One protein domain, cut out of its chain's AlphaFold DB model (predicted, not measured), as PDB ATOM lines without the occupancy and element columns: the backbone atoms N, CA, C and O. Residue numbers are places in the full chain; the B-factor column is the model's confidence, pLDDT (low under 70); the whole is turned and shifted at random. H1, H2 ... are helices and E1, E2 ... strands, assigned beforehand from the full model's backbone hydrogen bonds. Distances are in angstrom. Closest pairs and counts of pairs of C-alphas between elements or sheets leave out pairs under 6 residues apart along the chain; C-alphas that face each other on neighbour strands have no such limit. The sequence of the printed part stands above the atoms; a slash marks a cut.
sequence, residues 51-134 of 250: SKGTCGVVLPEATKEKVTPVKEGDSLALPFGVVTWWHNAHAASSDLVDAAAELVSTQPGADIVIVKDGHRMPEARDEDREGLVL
ATOM      1  N   SER A  51     -15.665 -34.728 -47.549       49.16
ATOM      2  CA  SER A  51     -14.657 -33.751 -47.137       49.16
ATOM      3  C   SER A  51     -15.339 -32.404 -46.894       49.16
ATOM      4  O   SER A  51     -15.976 -31.871 -47.804       49.16
ATOM      5  N   LYS A  52     -15.227 -31.858 -45.679       65.94
ATOM      6  CA  LYS A  52     -15.646 -30.484 -45.375       65.94
ATOM      7  C   LYS A  52     -14.504 -29.550 -45.769       65.94
ATOM      8  O   LYS A  52     -13.465 -29.540 -45.113       65.94
ATOM      9  N   GLY A  53     -14.683 -28.824 -46.866       82.56
ATOM     10  CA  GLY A  53     -13.764 -27.768 -47.276       82.56
ATOM     11  C   GLY A  53     -14.195 -26.417 -46.712       82.56
ATOM     12  O   GLY A  53     -15.348 -26.239 -46.325       82.56
ATOM     13  N   THR A  54     -13.284 -25.457 -46.715       89.00
ATOM     14  CA  THR A  54     -13.570 -24.040 -46.486       89.00
ATOM     15  C   THR A  54     -13.017 -23.250 -47.662       89.00
ATOM     16  O   THR A  54     -11.906 -23.518 -48.120       89.00
ATOM     17  N   CYS A  55     -13.781 -22.282 -48.149       91.25
ATOM     18  CA  CYS A  55     -13.355 -21.340 -49.169       91.25
ATOM     19  C   CYS A  55     -13.435 -19.926 -48.606       91.25
ATOM     20  O   CYS A  55     -14.472 -19.544 -48.070       91.25
ATOM     21  N   GLY A  56     -12.364 -19.153 -48.731       91.56
ATOM     22  CA  GLY A  56     -12.421 -17.714 -48.524       91.56
ATOM     23  C   GLY A  56     -12.542 -16.984 -49.847       91.56
ATOM     24  O   GLY A  56     -11.867 -17.324 -50.819       91.56
ATOM     25  N   VAL A  57     -13.398 -15.970 -49.875       91.56
ATOM     26  CA  VAL A  57     -13.693 -15.146 -51.042       91.56
ATOM     27  C   VAL A  57     -13.543 -13.680 -50.662       91.56
ATOM     28  O   VAL A  57     -14.272 -13.159 -49.817       91.56
ATOM     29  N   VAL A  58     -12.608 -13.002 -51.321       89.88
ATOM     30  CA  VAL A  58     -12.358 -11.569 -51.155       89.88
ATOM     31  C   VAL A  58     -12.864 -10.853 -52.400       89.88
ATOM     32  O   VAL A  58     -12.242 -10.892 -53.465       89.88
ATOM     33  N   LEU A  59     -14.035 -10.228 -52.275       84.31
ATOM     34  CA  LEU A  59     -14.616  -9.414 -53.339       84.31
ATOM     35  C   LEU A  59     -13.918  -8.040 -53.370       84.31
ATOM     36  O   LEU A  59     -13.729  -7.467 -52.297       84.31
ATOM     37  N   PRO A  60     -13.593  -7.478 -54.551       77.12
ATOM     38  CA  PRO A  60     -12.869  -6.205 -54.665       77.12
ATOM     39  C   PRO A  60     -13.482  -5.034 -53.881       77.12
ATOM     40  O   PRO A  60     -12.755  -4.217 -53.328       77.12
ATOM     41  N   GLU A  61     -14.814  -4.981 -53.794       76.19
ATOM     42  CA  GLU A  61     -15.561  -3.893 -53.143       76.19
ATOM     43  C   GLU A  61     -16.016  -4.232 -51.709       76.19
ATOM     44  O   GLU A  61     -16.710  -3.445 -51.061       76.19
ATOM     45  N   ALA A  62     -15.681  -5.421 -51.194       78.94
ATOM     46  CA  ALA A  62     -16.109  -5.842 -49.863       78.94
ATOM     47  C   ALA A  62     -15.103  -5.420 -48.787       78.94
ATOM     48  O   ALA A  62     -13.903  -5.646 -48.891       78.94
ATOM     49  N   THR A  63     -15.616  -4.872 -47.686       74.88
ATOM     50  CA  THR A  63     -14.808  -4.526 -46.504       74.88
ATOM     51  C   THR A  63     -14.412  -5.736 -45.662       74.88
ATOM     52  O   THR A  63     -13.585  -5.613 -44.760       74.88
ATOM     53  N   LYS A  64     -15.018  -6.897 -45.921       83.94
ATOM     54  CA  LYS A  64     -14.759  -8.154 -45.219       83.94
ATOM     55  C   LYS A  64     -14.719  -9.302 -46.213       83.94
ATOM     56  O   LYS A  64     -15.533  -9.350 -47.136       83.94
ATOM     57  N   GLU A  65     -13.791 -10.224 -45.988       91.38
ATOM     58  CA  GLU A  65     -13.800 -11.514 -46.664       91.38
ATOM     59  C   GLU A  65     -15.035 -12.323 -46.258       91.38
ATOM     60  O   GLU A  65     -15.523 -12.213 -45.130       91.38
ATOM     61  N   LYS A  66     -15.530 -13.132 -47.192       91.94
ATOM     62  CA  LYS A  66     -16.535 -14.161 -46.936       91.94
ATOM     63  C   LYS A  66     -15.819 -15.488 -46.754       91.94
ATOM     64  O   LYS A  66     -15.059 -15.876 -47.638       91.94
ATOM     65  N   VAL A  67     -16.059 -16.188 -45.651       93.12
ATOM     66  CA  VAL A  67     -15.437 -17.486 -45.371       93.12
ATOM     67  C   VAL A  67     -16.530 -18.533 -45.309       93.12
ATOM     68  O   VAL A  67     -17.316 -18.606 -44.373       93.12
ATOM     69  N   THR A  68     -16.599 -19.351 -46.342       91.75
ATOM     70  CA  THR A  68     -17.751 -20.186 -46.637       91.75
ATOM     71  C   THR A  68     -17.396 -21.665 -46.482       91.75
ATOM     72  O   THR A  68     -16.413 -22.117 -47.075       91.75
ATOM     73  N   PRO A  69     -18.174 -22.463 -45.728       91.38
ATOM     74  CA  PRO A  69     -17.985 -23.908 -45.721       91.38
ATOM     75  C   PRO A  69     -18.435 -24.475 -47.070       91.38
ATOM     76  O   PRO A  69     -19.466 -24.065 -47.603       91.38
ATOM     77  N   VAL A  70     -17.680 -25.424 -47.619       90.44
ATOM     78  CA  VAL A  70     -17.926 -26.050 -48.923       90.44
ATOM     79  C   VAL A  70     -18.169 -27.543 -48.743       90.44
ATOM     80  O   VAL A  70     -17.444 -28.232 -48.016       90.44
ATOM     81  N   LYS A  71     -19.194 -28.052 -49.427       88.69
ATOM     82  CA  LYS A  71     -19.588 -29.463 -49.416       88.69
ATOM     83  C   LYS A  71     -19.907 -29.979 -50.820       88.69
ATOM     84  O   LYS A  71     -20.040 -29.217 -51.774       88.69
ATOM     85  N   GLU A  72     -20.037 -31.300 -50.938       86.12
ATOM     86  CA  GLU A  72     -20.439 -31.953 -52.190       86.12
ATOM     87  C   GLU A  72     -21.752 -31.349 -52.717       86.12
ATOM     88  O   GLU A  72     -22.693 -31.107 -51.957       86.12
ATOM     89  N   GLY A  73     -21.800 -31.093 -54.024       90.38
ATOM     90  CA  GLY A  73     -22.945 -30.460 -54.679       90.38
ATOM     91  C   GLY A  73     -22.890 -28.941 -54.758       90.38
ATOM     92  O   GLY A  73     -23.689 -28.367 -55.496       90.38
ATOM     93  N   ASP A  74     -21.981 -28.285 -54.035       93.94
ATOM     94  CA  ASP A  74     -21.850 -26.832 -54.091       93.94
ATOM     95  C   ASP A  74     -21.287 -26.365 -55.439       93.94
ATOM     96  O   ASP A  74     -20.350 -26.937 -55.997       93.94
ATOM     97  N   SER A  75     -21.846 -25.271 -55.939       93.12
ATOM     98  CA  SER A  75     -21.285 -24.457 -57.010       93.12
ATOM     99  C   SER A  75     -21.208 -23.013 -56.544       93.12
ATOM    100  O   SER A  75     -22.197 -22.461 -56.056       93.12
ATOM    101  N   LEU A  76     -20.024 -22.418 -56.690       93.00
ATOM    102  CA  LEU A  76     -19.730 -21.049 -56.288       93.00
ATOM    103  C   LEU A  76     -19.666 -20.165 -57.535       93.00
ATOM    104  O   LEU A  76     -18.869 -20.421 -58.437       93.00
ATOM    105  N   ALA A  77     -20.500 -19.128 -57.585       92.00
ATOM    106  CA  ALA A  77     -20.474 -18.144 -58.663       92.00
ATOM    107  C   ALA A  77     -19.530 -16.997 -58.294       92.00
ATOM    108  O   ALA A  77     -19.797 -16.256 -57.357       92.00
ATOM    109  N   LEU A  78     -18.431 -16.839 -59.030       91.75
ATOM    110  CA  LEU A  78     -17.394 -15.855 -58.715       91.75
ATOM    111  C   LEU A  78     -17.239 -14.856 -59.870       91.75
ATOM    112  O   LEU A  78     -16.917 -15.276 -60.984       91.75
ATOM    113  N   PRO A  79     -17.468 -13.550 -59.633       88.25
ATOM    114  CA  PRO A  79     -17.137 -12.503 -60.590       88.25
ATOM    115  C   PRO A  79     -15.648 -12.477 -60.937       88.25
ATOM    116  O   PRO A  79     -14.793 -12.983 -60.206       88.25
ATOM    117  N   PHE A  80     -15.326 -11.843 -62.060       86.50
ATOM    118  CA  PHE A  80     -13.939 -11.661 -62.473       86.50
ATOM    119  C   PHE A  80     -13.180 -10.749 -61.495       86.50
ATOM    120  O   PHE A  80     -13.724  -9.758 -61.015       86.50
ATOM    121  N   GLY A  81     -11.908 -11.066 -61.232       83.81
ATOM    122  CA  GLY A  81     -11.038 -10.266 -60.359       83.81
ATOM    123  C   GLY A  81     -11.185 -10.548 -58.860       83.81
ATOM    124  O   GLY A  81     -10.553  -9.874 -58.053       83.81
ATOM    125  N   VAL A  82     -11.994 -11.539 -58.478       87.50
ATOM    126  CA  VAL A  82     -12.141 -11.988 -57.089       87.50
ATOM    127  C   VAL A  82     -10.950 -12.852 -56.675       87.50
ATOM    128  O   VAL A  82     -10.545 -13.755 -57.409       87.50
ATOM    129  N   VAL A  83     -10.413 -12.607 -55.479       88.81
ATOM    130  CA  VAL A  83      -9.372 -13.457 -54.885       88.81
ATOM    131  C   VAL A  83     -10.045 -14.551 -54.068       88.81
ATOM    132  O   VAL A  83     -10.931 -14.271 -53.258       88.81
ATOM    133  N   THR A  84      -9.627 -15.801 -54.273       89.56
ATOM    134  CA  THR A  84     -10.125 -16.940 -53.495       89.56
ATOM    135  C   THR A  84      -8.991 -17.770 -52.927       89.56
ATOM    136  O   THR A  84      -7.930 -17.883 -53.537       89.56
ATOM    137  N   TRP A  85      -9.239 -18.367 -51.768       89.12
ATOM    138  CA  TRP A  85      -8.391 -19.397 -51.187       89.12
ATOM    139  C   TRP A  85      -9.249 -20.588 -50.770       89.12
ATOM    140  O   TRP A  85     -10.440 -20.448 -50.481       89.12
ATOM    141  N   TRP A  86      -8.647 -21.774 -50.755       87.81
ATOM    142  CA  TRP A  86      -9.345 -23.031 -50.508       87.81
ATOM    143  C   TRP A  86      -8.555 -23.857 -49.510       87.81
ATOM    144  O   TRP A  86      -7.340 -23.994 -49.621       87.81
ATOM    145  N   HIS A  87      -9.253 -24.422 -48.536       83.50
ATOM    146  CA  HIS A  87      -8.663 -25.265 -47.513       83.50
ATOM    147  C   HIS A  87      -9.491 -26.534 -47.357       83.50
ATOM    148  O   HIS A  87     -10.696 -26.482 -47.113       83.50
ATOM    149  N   ASN A  88      -8.840 -27.687 -47.486       81.31
ATOM    150  CA  ASN A  88      -9.457 -28.971 -47.195       81.31
ATOM    151  C   ASN A  88      -9.061 -29.391 -45.781       81.31
ATOM    152  O   ASN A  88      -7.911 -29.759 -45.547       81.31
ATOM    153  N   ALA A  89     -10.007 -29.349 -44.844       66.00
ATOM    154  CA  ALA A  89      -9.774 -29.833 -43.492       66.00
ATOM    155  C   ALA A  89      -9.795 -31.370 -43.500       66.00
ATOM    156  O   ALA A  89     -10.803 -32.002 -43.176       66.00
ATOM    157  N   HIS A  90      -8.690 -31.992 -43.913       55.62
ATOM    158  CA  HIS A  90      -8.515 -33.426 -43.738       55.62
ATOM    159  C   HIS A  90      -8.072 -33.716 -42.300       55.62
ATOM    160  O   HIS A  90      -7.332 -32.944 -41.694       55.62
ATOM    161  N   ALA A  91      -8.511 -34.843 -41.740       43.84
ATOM    162  CA  ALA A  91      -7.906 -35.359 -40.519       43.84
ATOM    163  C   ALA A  91      -6.427 -35.664 -40.816       43.84
ATOM    164  O   ALA A  91      -6.163 -36.518 -41.664       43.84
ATOM    165  N   ALA A  92      -5.537 -34.898 -40.177       40.66
ATOM    166  CA  ALA A  92      -4.085 -35.036 -40.059       40.66
ATOM    167  C   ALA A  92      -3.414 -35.972 -41.085       40.66
ATOM    168  O   ALA A  92      -3.403 -37.192 -40.910       40.66
ATOM    169  N   SER A  93      -2.775 -35.406 -42.114       37.53
ATOM    170  CA  SER A  93      -1.588 -36.047 -42.686       37.53
ATOM    171  C   SER A  93      -0.382 -35.462 -41.965       37.53
ATOM    172  O   SER A  93       0.029 -34.334 -42.236       37.53
ATOM    173  N   SER A  94       0.138 -36.206 -40.995       37.34
ATOM    174  CA  SER A  94       1.347 -35.852 -40.265       37.34
ATOM    175  C   SER A  94       2.551 -35.950 -41.198       37.34
ATOM    176  O   SER A  94       3.186 -36.991 -41.222       37.34
ATOM    177  N   ASP A  95       2.822 -34.901 -41.973       31.66
ATOM    178  CA  ASP A  95       4.129 -34.602 -42.559       31.66
ATOM    179  C   ASP A  95       4.178 -33.103 -42.943       31.66
ATOM    180  O   ASP A  95       3.477 -32.662 -43.846       31.66
ATOM    181  N   LEU A  96       4.947 -32.350 -42.134       38.25
ATOM    182  CA  LEU A  96       5.655 -31.048 -42.288       38.25
ATOM    183  C   LEU A  96       5.251 -30.114 -43.467       38.25
ATOM    184  O   LEU A  96       5.124 -30.574 -44.588       38.25
ATOM    185  N   VAL A  97       5.085 -28.783 -43.295       41.03
ATOM    186  CA  VAL A  97       6.151 -27.734 -43.291       41.03
ATOM    187  C   VAL A  97       5.693 -26.441 -42.560       41.03
ATOM    188  O   VAL A  97       4.526 -26.067 -42.605       41.03
ATOM    189  N   ASP A  98       6.607 -25.776 -41.830       42.53
ATOM    190  CA  ASP A  98       6.378 -24.468 -41.177       42.53
ATOM    191  C   ASP A  98       6.346 -23.339 -42.206       42.53
ATOM    192  O   ASP A  98       7.157 -23.350 -43.123       42.53
ATOM    193  N   ALA A  99       5.513 -22.328 -41.930       39.53
ATOM    194  CA  ALA A  99       5.721 -20.901 -42.237       39.53
ATOM    195  C   ALA A  99       4.659 -20.231 -43.124       39.53
ATOM    196  O   ALA A  99       4.902 -19.902 -44.274       39.53
ATOM    197  N   ALA A 100       3.523 -19.841 -42.540       43.62
ATOM    198  CA  ALA A 100       2.543 -18.973 -43.208       43.62
ATOM    199  C   ALA A 100       3.089 -17.581 -43.617       43.62
ATOM    200  O   ALA A 100       2.554 -16.967 -44.532       43.62
ATOM    201  N   ALA A 101       4.159 -17.086 -42.977       45.50
ATOM    202  CA  ALA A 101       4.777 -15.795 -43.311       45.50
ATOM    203  C   ALA A 101       5.915 -15.898 -44.353       45.50
ATOM    204  O   ALA A 101       6.142 -14.947 -45.102       45.50
ATOM    205  N   GLU A 102       6.596 -17.046 -44.457       45.81
ATOM    206  CA  GLU A 102       7.550 -17.291 -45.551       45.81
ATOM    207  C   GLU A 102       6.839 -17.777 -46.825       45.81
ATOM    208  O   GLU A 102       7.230 -17.391 -47.919       45.81
ATOM    209  N   LEU A 103       5.721 -18.507 -46.709       44.62
ATOM    210  CA  LEU A 103       4.904 -19.014 -47.825       44.62
ATOM    211  C   LEU A 103       4.355 -17.939 -48.788       44.62
ATOM    212  O   LEU A 103       3.766 -18.289 -49.794       44.62
ATOM    213  N   VAL A 104       4.494 -16.642 -48.533       49.84
ATOM    214  CA  VAL A 104       4.122 -15.600 -49.517       49.84
ATOM    215  C   VAL A 104       5.358 -14.940 -50.131       49.84
ATOM    216  O   VAL A 104       5.288 -14.381 -51.221       49.84
ATOM    217  N   SER A 105       6.511 -15.030 -49.463       46.47
ATOM    218  CA  SER A 105       7.738 -14.316 -49.833       46.47
ATOM    219  C   SER A 105       8.852 -15.219 -50.381       46.47
ATOM    220  O   SER A 105       9.720 -14.720 -51.092       46.47
ATOM    221  N   THR A 106       8.821 -16.531 -50.119       43.53
ATOM    222  CA  THR A 106       9.825 -17.508 -50.588       43.53
ATOM    223  C   THR A 106       9.261 -18.608 -51.486       43.53
ATOM    224  O   THR A 106      10.017 -19.491 -51.892       43.53
ATOM    225  N   GLN A 107       7.968 -18.589 -51.836       45.47
ATOM    226  CA  GLN A 107       7.394 -19.642 -52.681       45.47
ATOM    227  C   GLN A 107       8.015 -19.642 -54.082       45.47
ATOM    228  O   GLN A 107       7.864 -18.664 -54.817       45.47
ATOM    229  N   PRO A 108       8.613 -20.761 -54.520       44.78
ATOM    230  CA  PRO A 108       9.012 -20.959 -55.905       44.78
ATOM    231  C   PRO A 108       7.790 -21.321 -56.775       44.78
ATOM    232  O   PRO A 108       7.820 -22.308 -57.502       44.78
ATOM    233  N   GLY A 109       6.700 -20.548 -56.679       50.72
ATOM    234  CA  GLY A 109       5.512 -20.702 -57.528       50.72
ATOM    235  C   GLY A 109       4.665 -21.957 -57.280       50.72
ATOM    236  O   GLY A 109       4.160 -22.526 -58.243       50.72
ATOM    237  N   ALA A 110       4.518 -22.420 -56.033       57.44
ATOM    238  CA  ALA A 110       3.603 -23.523 -55.725       57.44
ATOM    239  C   ALA A 110       2.194 -22.999 -55.377       57.44
ATOM    240  O   ALA A 110       2.021 -22.285 -54.394       57.44
ATOM    241  N   ASP A 111       1.189 -23.386 -56.170       61.19
ATOM    242  CA  ASP A 111      -0.217 -22.967 -55.997       61.19
ATOM    243  C   ASP A 111      -0.967 -23.747 -54.892       61.19
ATOM    244  O   ASP A 111      -2.035 -23.330 -54.444       61.19
ATOM    245  N   ILE A 112      -0.432 -24.893 -54.445       71.69
ATOM    246  CA  ILE A 112      -1.026 -25.759 -53.413       71.69
ATOM    247  C   ILE A 112       0.032 -26.084 -52.361       71.69
ATOM    248  O   ILE A 112       1.114 -26.570 -52.692       71.69
ATOM    249  N   VAL A 113      -0.305 -25.875 -51.086       73.69
ATOM    250  CA  VAL A 113       0.600 -26.098 -49.951       73.69
ATOM    251  C   VAL A 113      -0.061 -26.940 -48.863       73.69
ATOM    252  O   VAL A 113      -1.258 -26.819 -48.600       73.69
ATOM    253  N   ILE A 114       0.732 -27.797 -48.215       76.31
ATOM    254  CA  ILE A 114       0.306 -28.543 -47.026       76.31
ATOM    255  C   ILE A 114       0.467 -27.625 -45.819       76.31
ATOM    256  O   ILE A 114       1.552 -27.103 -45.559       76.31
ATOM    257  N   VAL A 115      -0.618 -27.433 -45.077       72.44
ATOM    258  CA  VAL A 115      -0.635 -26.605 -43.873       72.44
ATOM    259  C   VAL A 115      -0.474 -27.500 -42.646       72.44
ATOM    260  O   VAL A 115      -1.122 -28.538 -42.536       72.44
ATOM    261  N   LYS A 116       0.390 -27.092 -41.714       68.69
ATOM    262  CA  LYS A 116       0.624 -27.815 -40.458       68.69
ATOM    263  C   LYS A 116      -0.614 -27.909 -39.569       68.69
ATOM    264  O   LYS A 116      -1.399 -26.963 -39.459       68.69
ATOM    265  N   ASP A 117      -0.675 -29.005 -38.820       63.84
ATOM    266  CA  ASP A 117      -1.633 -29.188 -37.733       63.84
ATOM    267  C   ASP A 117      -1.553 -28.026 -36.726       63.84
ATOM    268  O   ASP A 117      -0.476 -27.610 -36.295       63.84
ATOM    269  N   GLY A 118      -2.715 -27.484 -36.352       65.31
ATOM    270  CA  GLY A 118      -2.828 -26.367 -35.409       65.31
ATOM    271  C   GLY A 118      -2.716 -24.967 -36.028       65.31
ATOM    272  O   GLY A 118      -2.907 -23.984 -35.307       65.31
ATOM    273  N   HIS A 119      -2.470 -24.844 -37.338       72.69
ATOM    274  CA  HIS A 119      -2.613 -23.561 -38.024       72.69
ATOM    275  C   HIS A 119      -4.072 -23.087 -37.967       72.69
ATOM    276  O   HIS A 119      -5.003 -23.836 -38.269       72.69
ATOM    277  N   ARG A 120      -4.284 -21.836 -37.546       73.69
ATOM    278  CA  ARG A 120      -5.628 -21.263 -37.428       73.69
ATOM    279  C   ARG A 120      -6.052 -20.661 -38.759       73.69
ATOM    280  O   ARG A 120      -5.574 -19.595 -39.127       73.69
ATOM    281  N   MET A 121      -6.982 -21.333 -39.425       81.94
ATOM    282  CA  MET A 121      -7.711 -20.772 -40.560       81.94
ATOM    283  C   MET A 121      -8.878 -19.900 -40.069       81.94
ATOM    284  O   MET A 121      -9.406 -20.169 -38.983       81.94
ATOM    285  N   PRO A 122      -9.308 -18.887 -40.844       86.50
ATOM    286  CA  PRO A 122     -10.547 -18.165 -40.575       86.50
ATOM    287  C   PRO A 122     -11.739 -19.118 -40.419       86.50
ATOM    288  O   PRO A 122     -11.845 -20.128 -41.121       86.50
ATOM    289  N   GLU A 123     -12.625 -18.807 -39.475       87.75
ATOM    290  CA  GLU A 123     -13.792 -19.638 -39.191       87.75
ATOM    291  C   GLU A 123     -14.854 -19.469 -40.280       87.75
ATOM    292  O   GLU A 123     -15.209 -18.353 -40.656       87.75
ATOM    293  N   ALA A 124     -15.349 -20.597 -40.788       89.38
ATOM    294  CA  ALA A 124     -16.361 -20.618 -41.827       89.38
ATOM    295  C   ALA A 124     -17.748 -20.291 -41.266       89.38
ATOM    296  O   ALA A 124     -18.111 -20.737 -40.179       89.38
ATOM    297  N   ARG A 125     -18.542 -19.560 -42.047       91.69
ATOM    298  CA  ARG A 125     -19.880 -19.103 -41.685       91.69
ATOM    299  C   ARG A 125     -20.883 -19.509 -42.747       91.69
ATOM    300  O   ARG A 125     -20.678 -19.262 -43.935       91.69
ATOM    301  N   ASP A 126     -21.993 -20.107 -42.327       91.88
ATOM    302  CA  ASP A 126     -23.049 -20.503 -43.262       91.88
ATOM    303  C   ASP A 126     -23.727 -19.281 -43.898       91.88
ATOM    304  O   ASP A 126     -24.106 -19.341 -45.065       91.88
ATOM    305  N   GLU A 127     -23.807 -18.150 -43.187       93.25
ATOM    306  CA  GLU A 127     -24.348 -16.895 -43.739       93.25
ATOM    307  C   GLU A 127     -23.545 -16.385 -44.945       93.25
ATOM    308  O   GLU A 127     -24.109 -15.812 -45.876       93.25
ATOM    309  N   ASP A 128     -22.234 -16.643 -44.982       93.44
ATOM    310  CA  ASP A 128     -21.375 -16.202 -46.083       93.44
ATOM    311  C   ASP A 128     -21.672 -16.954 -47.393       93.44
ATOM    312  O   ASP A 128     -21.274 -16.497 -48.469       93.44
ATOM    313  N   ARG A 129     -22.436 -18.059 -47.330       93.38
ATOM    314  CA  ARG A 129     -22.946 -18.784 -48.506       93.38
ATOM    315  C   ARG A 129     -23.978 -17.970 -49.289       93.38
ATOM    316  O   ARG A 129     -24.143 -18.193 -50.493       93.38
ATOM    317  N   GLU A 130     -24.694 -17.062 -48.624       92.12
ATOM    318  CA  GLU A 130     -25.833 -16.353 -49.203       92.12
ATOM    319  C   GLU A 130     -25.418 -15.510 -50.419       92.12
ATOM    320  O   GLU A 130     -24.461 -14.724 -50.386       92.12
ATOM    321  N   GLY A 131     -26.146 -15.703 -51.524       91.38
ATOM    322  CA  GLY A 131     -25.914 -15.015 -52.796       91.38
ATOM    323  C   GLY A 131     -24.660 -15.462 -53.558       91.38
ATOM    324  O   GLY A 131     -24.407 -14.929 -54.637       91.38
ATOM    325  N   LEU A 132     -23.904 -16.434 -53.036       92.38
ATOM    326  CA  LEU A 132     -22.653 -16.920 -53.622       92.38
ATOM    327  C   LEU A 132     -22.722 -18.394 -54.042       92.38
ATOM    328  O   LEU A 132     -22.146 -18.772 -55.065       92.38
ATOM    329  N   VAL A 133     -23.409 -19.222 -53.250       94.44
ATOM    330  CA  VAL A 133     -23.377 -20.684 -53.379       94.44
ATOM    331  C   VAL A 133     -24.765 -21.244 -53.669       94.44
ATOM    332  O   VAL A 133     -25.724 -20.935 -52.966       94.44
ATOM    333  N   LEU A 134     -24.854 -22.137 -54.655       95.38
ATOM    334  CA  LEU A 134     -26.001 -23.027 -54.845       95.38
ATOM    335  C   LEU A 134     -25.549 -24.474 -54.651       95.38
ATOM    336  O   LEU A 134     -24.573 -24.896 -55.269       95.38
TER     337      LEU A 134
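AT A GLANCE: This is residues 51 to 134 of the 250 residues of the protein "Hypothetical protein" of Miscanthus lutarioriparius (UniProt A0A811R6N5). With little regular structure, a small antiparallel sheet, E2 E1 E4, has a long loop, residues 89 to 125, swinging out beyond E4 and returning across one face to short H1 beside E2; residues 104 to 111 stick out. The printed part has 84 residues, 24 of them in named elements, in the order E1 E2 E3 E4 H1, mostly strand. It is only just compact, close to loose, with a radius of gyration of the C-alphas of 14.0 A and spans of 37 by 28 by 19 A.

IN THESE COORDINATES: E1, residues 53 to 58, begins at C-alpha 53 (-13.764, -27.768, -47.276) and is 16.7 A long. E2 is residues 66 to 70, 12.1 A; E3, 74 to 76, 6.5 A; E4, 83 to 88, 17.3 A. H1, 126 to 129, 5.5 A, ends at C-alpha 129 (-22.946, -18.784, -48.506).

HOW THE PARTS SIT: E1 and E2 form a hairpin, N 55 and O 68 2.8 A apart, within hydrogen-bond range. E1 and E4 are antiparallel, N 54 to O 87 2.8 A. E3 pairs with no named strand; its residues 75 to 76 pair antiparallel with 133 to 134. H1 is on the sheet, only just at its level, height 3.7 A; the closest C-alphas of E2 and H1, Lys 66 and Asp 128, are 5.3 A apart. H1 is too short for any O i to N i+4 pair; its one O i to N i+3 pair is within range.

THE WHOLE: The C-alphas farthest apart, Glu 61 and Ser 94, are 38.4 A apart. The printed part has no cut. The link E4 to H1 is long, 37 residues. pLDDT is under 70 at residues 51 to 52, 89 to 111 and 116 to 118.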